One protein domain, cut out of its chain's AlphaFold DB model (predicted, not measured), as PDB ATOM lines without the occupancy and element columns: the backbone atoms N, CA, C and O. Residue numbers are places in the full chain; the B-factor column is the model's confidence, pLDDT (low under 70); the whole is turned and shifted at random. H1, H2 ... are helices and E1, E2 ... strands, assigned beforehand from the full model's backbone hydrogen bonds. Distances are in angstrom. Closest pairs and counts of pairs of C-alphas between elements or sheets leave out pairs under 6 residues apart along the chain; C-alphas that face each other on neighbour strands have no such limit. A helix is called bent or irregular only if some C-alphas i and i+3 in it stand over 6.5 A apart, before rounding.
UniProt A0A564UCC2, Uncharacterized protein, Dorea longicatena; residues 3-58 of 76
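This is residues 3 to 58 of the 76 residues of an uncharacterized protein of Dorea longicatena (UniProt A0A564UCC2). A helix, H1, and a two-stranded hairpin, E1 and E2, make a V: the chain turns back just after H1, and the two arms spread apart from that turn. From the other end of H1 a long winding tail, residues 3 to 25, runs off with no named element and makes much of the length of the whole; residues 4 to 10 and 14 to 20 of it stick out free. The printed part has 56 residues with one named helix and two named strands, in the order H1, E1, E2 along the chain, and the sheet has the order E1 - E2, antiparallel. The class is mixed, helices and strands, with under half of the printed residues, 25 of 56, in named elements. The whole is extended, with a radius of gyration of the C-alphas of 15.8 A, and its C-alphas span 48 by 23 by 19 A along their three main axes.

The printed part begins at Glu 3, whose C-alpha is at (20.429, 52.508, 46.741), and residues 3 to 25 hold no named element. H1 follows, residues 26 to 40, from Lys 26 with its C-alpha at (36.549, 40.184, 28.149) to Asp 40 with its C-alpha at (35.764, 19.153, 25.358), 21.2 A from first to last C-alpha. Along H1 the y coordinate falls, while x and z end near where they began. Four residues lie between H1 and the strand E1, residues 45 to 49, which is 13.0 A long from first to last C-alpha. Three more residues lie between E1 and the strand E2, residues 53 to 57, which is 12.7 A long and ends at Val 57 with its C-alpha at (40.095, 21.010, 36.297).

E1 and E2 are antiparallel neighbours and form a hairpin, with 162 degrees between their N-to-C directions. C-alphas that face each other are, for instance, those of Thr 48 and Leu 54, 4.8 A apart, and those of Ala 45 and Val 57, 5.4 A apart. Across the pair, N 47 and O 55 are within hydrogen-bond range at 2.9 A, and so are N 55 and O 47 at 2.9 A. H1 and E1 have their closest C-alphas at Val 38 and Ala 45, 6.8 A apart, while their centres are 11.2 A apart. Residues 31 to 39 of H1 have C-alphas within 10 A of the sheet, in 7 pairs with E1 and 3 with E2. H1 and E2 are apart, but only just, with their closest C-alphas 8.1 A from each other. In H1 every O i to N i+4 pair is within hydrogen-bond range, and H1 is neither bent nor irregular.

The two C-alphas farthest apart are those of Phe 5 and Arg 41, at 48.7 A, and the C-alphas of Glu 3 and Gly 58, the first and last printed, are 42.1 A apart. The C-alphas of residues 3 to 25 lie 7 to 28 A from the mean of all C-alphas. Residues 23 to 30, of which 26 to 30 belong to H1, stand free. The links H1 to E1 and E1 to E2 are tight, and no link between named elements is long. The printed part has no cut; in the full chain of 76 residues it begins at residue 3 and ends at residue 58. The mean pLDDT of the printed part of this model is 76.2. It is under 70 at residues 49 to 58, and E2 has a mean of 52, against 85 for H1 and 77 for E1.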
ATOM      1  N   GLU A   3      21.280  52.758  47.914       75.88
ATOM      2  CA  GLU A   3      20.429  52.508  46.741       75.88
ATOM      3  C   GLU A   3      19.767  53.777  46.186       75.88
ATOM      4  O   GLU A   3      19.806  54.013  44.981       75.88
ATOM      5  N   LYS A   4      19.228  54.647  47.057       79.38
ATOM      6  CA  LYS A   4      18.618  55.923  46.631       79.38
ATOM      7  C   LYS A   4      19.649  56.932  46.117       79.38
ATOM      8  O   LYS A   4      19.297  57.786  45.316       79.38
ATOM      9  N   PHE A   5      20.887  56.853  46.604       83.06
ATOM     10  CA  PHE A   5      21.964  57.779  46.250       83.06
ATOM     11  C   PHE A   5      22.629  57.401  44.918       83.06
ATOM     12  O   PHE A   5      22.958  58.277  44.131       83.06
ATOM     13  N   TYR A   6      22.782  56.101  44.650       83.88
ATOM     14  CA  TYR A   6      23.393  55.571  43.426       83.88
ATOM     15  C   TYR A   6      22.374  55.096  42.376       83.88
ATOM     16  O   TYR A   6      22.760  54.443  41.412       83.88
ATOM     17  N   HIS A   7      21.084  55.398  42.562       81.62
ATOM     18  CA  HIS A   7      19.995  54.982  41.665       81.62
ATOM     19  C   HIS A   7      19.989  53.474  41.361       81.62
ATOM     20  O   HIS A   7      19.728  53.050  40.237       81.62
ATOM     21  N   MET A   8      20.300  52.651  42.365       80.00
ATOM     22  CA  MET A   8      20.415  51.204  42.185       80.00
ATOM     23  C   MET A   8      19.051  50.534  42.304       80.00
ATOM     24  O   MET A   8      18.328  50.753  43.276       80.00
ATOM     25  N   THR A   9      18.731  49.659  41.354       80.25
ATOM     26  CA  THR A   9      17.499  48.854  41.373       80.25
ATOM     27  C   THR A   9      17.572  47.704  42.383       80.25
ATOM     28  O   THR A   9      16.543  47.253  42.883       80.25
ATOM     29  N   HIS A  10      18.786  47.241  42.706       77.25
ATOM     30  CA  HIS A  10      19.049  46.137  43.628       77.25
ATOM     31  C   HIS A  10      20.315  46.368  44.455       77.25
ATOM     32  O   HIS A  10      21.248  47.039  44.013       77.25
ATOM     33  N   THR A  11      20.360  45.760  45.644       80.38
ATOM     34  CA  THR A  11      21.537  45.777  46.512       80.38
ATOM     35  C   THR A  11      22.689  44.997  45.853       80.38
ATOM     36  O   THR A  11      22.562  43.783  45.644       80.38
ATOM     37  N   PRO A  12      23.819  45.648  45.524       70.31
ATOM     38  CA  PRO A  12      24.969  44.981  44.921       70.31
ATOM     39  C   PRO A  12      25.633  44.032  45.930       70.31
ATOM     40  O   PRO A  12      25.523  44.225  47.140       70.31
ATOM     41  N   PHE A  13      26.332  43.005  45.438       72.44
ATOM     42  CA  PHE A  13      27.045  42.003  46.258       72.44
ATOM     43  C   PHE A  13      26.162  41.182  47.220       72.44
ATOM     44  O   PHE A  13      26.655  40.557  48.160       72.44
ATOM     45  N   SER A  14      24.849  41.143  46.983       76.69
ATOM     46  CA  SER A  14      23.944  40.224  47.674       76.69
ATOM     47  C   SER A  14      24.153  38.783  47.195       76.69
ATOM     48  O   SER A  14      24.464  38.531  46.034       76.69
ATOM     49  N   ARG A  15      23.900  37.800  48.067       75.31
ATOM     50  CA  ARG A  15      23.951  36.369  47.707       75.31
ATOM     51  C   ARG A  15      22.969  35.970  46.600       75.31
ATOM     52  O   ARG A  15      23.129  34.905  46.020       75.31
ATOM     53  N   LYS A  16      21.933  36.777  46.353       79.12
ATOM     54  CA  LYS A  16      20.856  36.490  45.392       79.12
ATOM     55  C   LYS A  16      20.984  37.274  44.080       79.12
ATOM     56  O   LYS A  16      19.983  37.452  43.396       79.12
ATOM     57  N   VAL A  17      22.171  37.793  43.755       80.25
ATOM     58  CA  VAL A  17      22.378  38.473  42.469       80.25
ATOM     59  C   VAL A  17      22.268  37.435  41.340       80.25
ATOM     60  O   VAL A  17      22.981  36.430  41.394       80.25
ATOM     61  N   PRO A  18      21.373  37.637  40.355       80.31
ATOM     62  CA  PRO A  18      21.236  36.731  39.218       80.31
ATOM     63  C   PRO A  18      22.510  36.744  38.362       80.31
ATOM     64  O   PRO A  18      23.177  37.776  38.253       80.31
ATOM     65  N   ALA A  19      22.863  35.601  37.770       78.19
ATOM     66  CA  ALA A  19      24.114  35.441  37.026       78.19
ATOM     67  C   ALA A  19      24.186  36.375  35.807       78.19
ATOM     68  O   ALA A  19      25.251  36.882  35.474       78.19
ATOM     69  N   GLU A  20      23.037  36.670  35.203       81.94
ATOM     70  CA  GLU A  20      22.881  37.554  34.047       81.94
ATOM     71  C   GLU A  20      23.157  39.026  34.390       81.94
ATOM     72  O   GLU A  20      23.427  39.834  33.507       81.94
ATOM     73  N   ALA A  21      23.091  39.382  35.677       80.75
ATOM     74  CA  ALA A  21      23.428  40.714  36.172       80.75
ATOM     75  C   ALA A  21      24.897  40.830  36.616       80.75
ATOM     76  O   ALA A  21      25.313  41.896  37.080       80.75
ATOM     77  N   LEU A  22      25.684  39.752  36.514       81.31
ATOM     78  CA  LEU A  22      27.112  39.797  36.798       81.31
ATOM     79  C   LEU A  22      27.852  40.453  35.636       81.31
ATOM     80  O   LEU A  22      27.576  40.211  34.465       81.31
ATOM     81  N   TYR A  23      28.834  41.282  35.974       79.44
ATOM     82  CA  TYR A  23      29.687  41.897  34.971       79.44
ATOM     83  C   TYR A  23      30.600  40.847  34.331       79.44
ATOM     84  O   TYR A  23      31.493  40.302  34.987       79.44
ATOM     85  N   GLU A  24      30.405  40.601  33.040       78.44
ATOM     86  CA  GLU A  24      31.272  39.736  32.253       78.44
ATOM     87  C   GLU A  24      32.388  40.562  31.602       78.44
ATOM     88  O   GLU A  24      32.170  41.376  30.706       78.44
ATOM     89  N   SER A  25      33.617  40.378  32.084       85.56
ATOM     90  CA  SER A  25      34.785  41.010  31.467       85.56
ATOM     91  C   SER A  25      35.266  40.207  30.259       85.56
ATOM     92  O   SER A  25      35.171  38.981  30.253       85.56
ATOM     93  N   LYS A  26      35.916  40.868  29.293       87.56
ATOM     94  CA  LYS A  26      36.549  40.184  28.149       87.56
ATOM     95  C   LYS A  26      37.501  39.058  28.579       87.56
ATOM     96  O   LYS A  26      37.523  37.997  27.968       87.56
ATOM     97  N   ALA A  27      38.247  39.265  29.666       82.19
ATOM     98  CA  ALA A  27      39.135  38.247  30.220       82.19
ATOM     99  C   ALA A  27      38.373  37.022  30.762       82.19
ATOM    100  O   ALA A  27      38.878  35.906  30.668       82.19
ATOM    101  N   MET A  28      37.162  37.215  31.301       83.00
ATOM    102  CA  MET A  28      36.294  36.124  31.755       83.00
ATOM    103  C   MET A  28      35.797  35.303  30.565       83.00
ATOM    104  O   MET A  28      35.939  34.084  30.580       83.00
ATOM    105  N   THR A  29      35.298  35.963  29.517       85.75
ATOM    106  CA  THR A  29      34.831  35.301  28.291       85.75
ATOM    107  C   THR A  29      35.953  34.490  27.633       85.75
ATOM    108  O   THR A  29      35.767  33.315  27.314       85.75
ATOM    109  N   ASP A  30      37.154  35.066  27.512       86.81
ATOM    110  CA  ASP A  30      38.327  34.364  26.975       86.81
ATOM    111  C   ASP A  30      38.729  33.162  27.854       86.81
ATOM    112  O   ASP A  30      39.098  32.103  27.340       86.81
ATOM    113  N   CYS A  31      38.658  33.302  29.184       85.06
ATOM    114  CA  CYS A  31      38.949  32.223  30.130       85.06
ATOM    115  C   CYS A  31      37.936  31.076  30.009       85.06
ATOM    116  O   CYS A  31      38.335  29.917  29.883       85.06
ATOM    117  N   LEU A  32      36.639  31.394  29.972       85.31
ATOM    118  CA  LEU A  32      35.563  30.419  29.795       85.31
ATOM    119  C   LEU A  32      35.713  29.652  28.481       85.31
ATOM    120  O   LEU A  32      35.616  28.427  28.483       85.31
ATOM    121  N   GLY A  33      36.041  30.337  27.382       86.44
ATOM    122  CA  GLY A  33      36.306  29.685  26.097       86.44
ATOM    123  C   GLY A  33      37.474  28.692  26.159       86.44
ATOM    124  O   GLY A  33      37.381  27.582  25.633       86.44
ATOM    125  N   ARG A  34      38.562  29.046  26.856       87.56
ATOM    126  CA  ARG A  34      39.706  28.137  27.065       87.56
ATOM    127  C   ARG A  34      39.336  26.943  27.940       87.56
ATOM    128  O   ARG A  34      39.776  25.834  27.653       87.56
ATOM    129  N   LEU A  35      38.526  27.152  28.975       86.00
ATOM    130  CA  LEU A  35      38.057  26.074  29.845       86.00
ATOM    131  C   LEU A  35      37.105  25.122  29.123       86.00
ATOM    132  O   LEU A  35      37.254  23.913  29.279       86.00
ATOM    133  N   ALA A  36      36.200  25.637  28.290       84.56
ATOM    134  CA  ALA A  36      35.347  24.816  27.434       84.56
ATOM    135  C   ALA A  36      36.192  23.970  26.469       84.56
ATOM    136  O   ALA A  36      36.044  22.754  26.421       84.56
ATOM    137  N   TYR A  37      37.175  24.584  25.799       83.94
ATOM    138  CA  TYR A  37      38.098  23.874  24.908       83.94
ATOM    139  C   TYR A  37      38.857  22.736  25.611       83.94
ATOM    140  O   TYR A  37      39.038  21.661  25.032       83.94
ATOM    141  N   VAL A  38      39.321  22.987  26.840       85.75
ATOM    142  CA  VAL A  38      40.004  22.002  27.689       85.75
ATOM    143  C   VAL A  38      39.053  20.874  28.078       85.75
ATOM    144  O   VAL A  38      39.437  19.712  27.967       85.75
ATOM    145  N   ALA A  39      37.833  21.202  28.507       80.94
ATOM    146  CA  ALA A  39      36.826  20.227  28.911       80.94
ATOM    147  C   ALA A  39      36.434  19.309  27.744       80.94
ATOM    148  O   ALA A  39      36.494  18.089  27.889       80.94
ATOM    149  N   ASP A  40      36.145  19.884  26.574       85.06
ATOM    150  CA  ASP A  40      35.764  19.153  25.358       85.06
ATOM    151  C   ASP A  40      36.831  18.146  24.914       85.06
ATOM    152  O   ASP A  40      36.526  17.114  24.320       85.06
ATOM    153  N   ARG A  41      38.104  18.451  25.185       84.75
ATOM    154  CA  ARG A  41      39.257  17.621  24.804       84.75
ATOM    155  C   ARG A  41      39.847  16.833  25.968       84.75
ATOM    156  O   ARG A  41      40.898  16.224  25.794       84.75
ATOM    157  N   GLN A  42      39.206  16.865  27.139       83.94
ATOM    158  CA  GLN A  42      39.681  16.227  28.371       83.94
ATOM    159  C   GLN A  42      41.154  16.547  28.686       83.94
ATOM    160  O   GLN A  42      41.927  15.684  29.104       83.94
ATOM    161  N   LEU A  43      41.552  17.798  28.443       81.12
ATOM    162  CA  LEU A  43      42.898  18.287  28.714       81.12
ATOM    163  C   LEU A  43      43.028  18.703  30.181       81.12
ATOM    164  O   LEU A  43      42.043  18.916  30.884       81.12
ATOM    165  N   PHE A  44      44.267  18.873  30.630       82.88
ATOM    166  CA  PHE A  44      44.570  19.391  31.957       82.88
ATOM    167  C   PHE A  44      44.609  20.926  31.957       82.88
ATOM    168  O   PHE A  44      45.314  21.524  31.141       82.88
ATOM    169  N   ALA A  45      43.909  21.567  32.898       79.38
ATOM    170  CA  ALA A  45      43.994  23.005  33.138       79.38
ATOM    171  C   ALA A  45      44.150  23.359  34.620       79.38
ATOM    172  O   ALA A  45      43.616  22.720  35.531       79.38
ATOM    173  N   VAL A  46      44.872  24.454  34.841       80.00
ATOM    174  CA  VAL A  46      45.083  25.065  36.152       80.00
ATOM    175  C   VAL A  46      44.366  26.409  36.154       80.00
ATOM    176  O   VAL A  46      44.735  27.300  35.389       80.00
ATOM    177  N   VAL A  47      43.349  26.565  37.002       80.31
ATOM    178  CA  VAL A  47      42.619  27.830  37.161       80.31
ATOM    179  C   VAL A  47      43.121  28.535  38.407       80.31
ATOM    180  O   VAL A  47      42.955  28.034  39.518       80.31
ATOM    181  N   THR A  48      43.737  29.700  38.226       76.25
ATOM    182  CA  THR A  48      44.192  30.573  39.312       76.25
ATOM    183  C   THR A  48      43.257  31.779  39.414       76.25
ATOM    184  O   THR A  48      42.936  32.419  38.414       76.25
ATOM    185  N   ALA A  49      42.808  32.111  40.620       69.31
ATOM    186  CA  ALA A  49      41.991  33.287  40.890       69.31
ATOM    187  C   ALA A  49      42.471  33.948  42.186       69.31
ATOM    188  O   ALA A  49      42.131  33.503  43.280       69.31
ATOM    189  N   SER A  50      43.275  35.014  42.059       55.25
ATOM    190  CA  SER A  50      43.858  35.756  43.196       55.25
ATOM    191  C   SER A  50      44.661  34.837  44.158       55.25
ATOM    192  O   SER A  50      44.702  33.626  43.963       55.25
ATOM    193  N   PRO A  51      45.368  35.337  45.189       45.44
ATOM    194  CA  PRO A  51      46.320  34.501  45.940       45.44
ATOM    195  C   PRO A  51      45.726  33.296  46.697       45.44
ATOM    196  O   PRO A  51      46.489  32.511  47.245       45.44
ATOM    197  N   MET A  52      44.396  33.146  46.771       41.44
ATOM    198  CA  MET A  52      43.744  32.158  47.645       41.44
ATOM    199  C   MET A  52      42.806  31.165  46.947       41.44
ATOM    200  O   MET A  52      42.230  30.327  47.636       41.44
ATOM    201  N   ALA A  53      42.638  31.204  45.621       46.53
ATOM    202  CA  ALA A  53      41.825  30.206  44.926       46.53
ATOM    203  C   ALA A  53      42.588  29.594  43.745       46.53
ATOM    204  O   ALA A  53      42.833  30.238  42.726       46.53
ATOM    205  N   LEU A  54      42.958  28.322  43.899       49.94
ATOM    206  CA  LEU A  54      43.448  27.459  42.829       49.94
ATOM    207  C   LEU A  54      42.427  26.335  42.645       49.94
ATOM    208  O   LEU A  54      42.182  25.576  43.581       49.94
ATOM    209  N   VAL A  55      41.840  26.217  41.457       58.34
ATOM    210  CA  VAL A  55      40.955  25.100  41.100       58.34
ATOM    211  C   VAL A  55      41.602  24.343  39.943       58.34
ATOM    212  O   VAL A  55      41.854  24.903  38.879       58.34
ATOM    213  N   LEU A  56      41.922  23.067  40.160       50.50
ATOM    214  CA  LEU A  56      42.436  22.179  39.116       50.50
ATOM    215  C   LEU A  56      41.251  21.507  38.422       50.50
ATOM    216  O   LEU A  56      40.454  20.842  39.083       50.50
ATOM    217  N   VAL A  57      41.139  21.661  37.103       53.81
ATOM    218  CA  VAL A  57      40.095  21.010  36.297       53.81
ATOM    219  C   VAL A  57      40.778  20.246  35.168       53.81
ATOM    220  O   VAL A  57      41.580  20.815  34.434       53.81
ATOM    221  N   GLY A  58      40.473  18.951  35.038       50.09
ATOM    222  CA  GLY A  58      40.980  18.118  33.939       50.09
ATOM    223  C   GLY A  58      42.006  17.050  34.326       50.09
ATOM    224  O   GLY A  58      43.016  16.884  33.652       50.09
TER     225      GLY A  58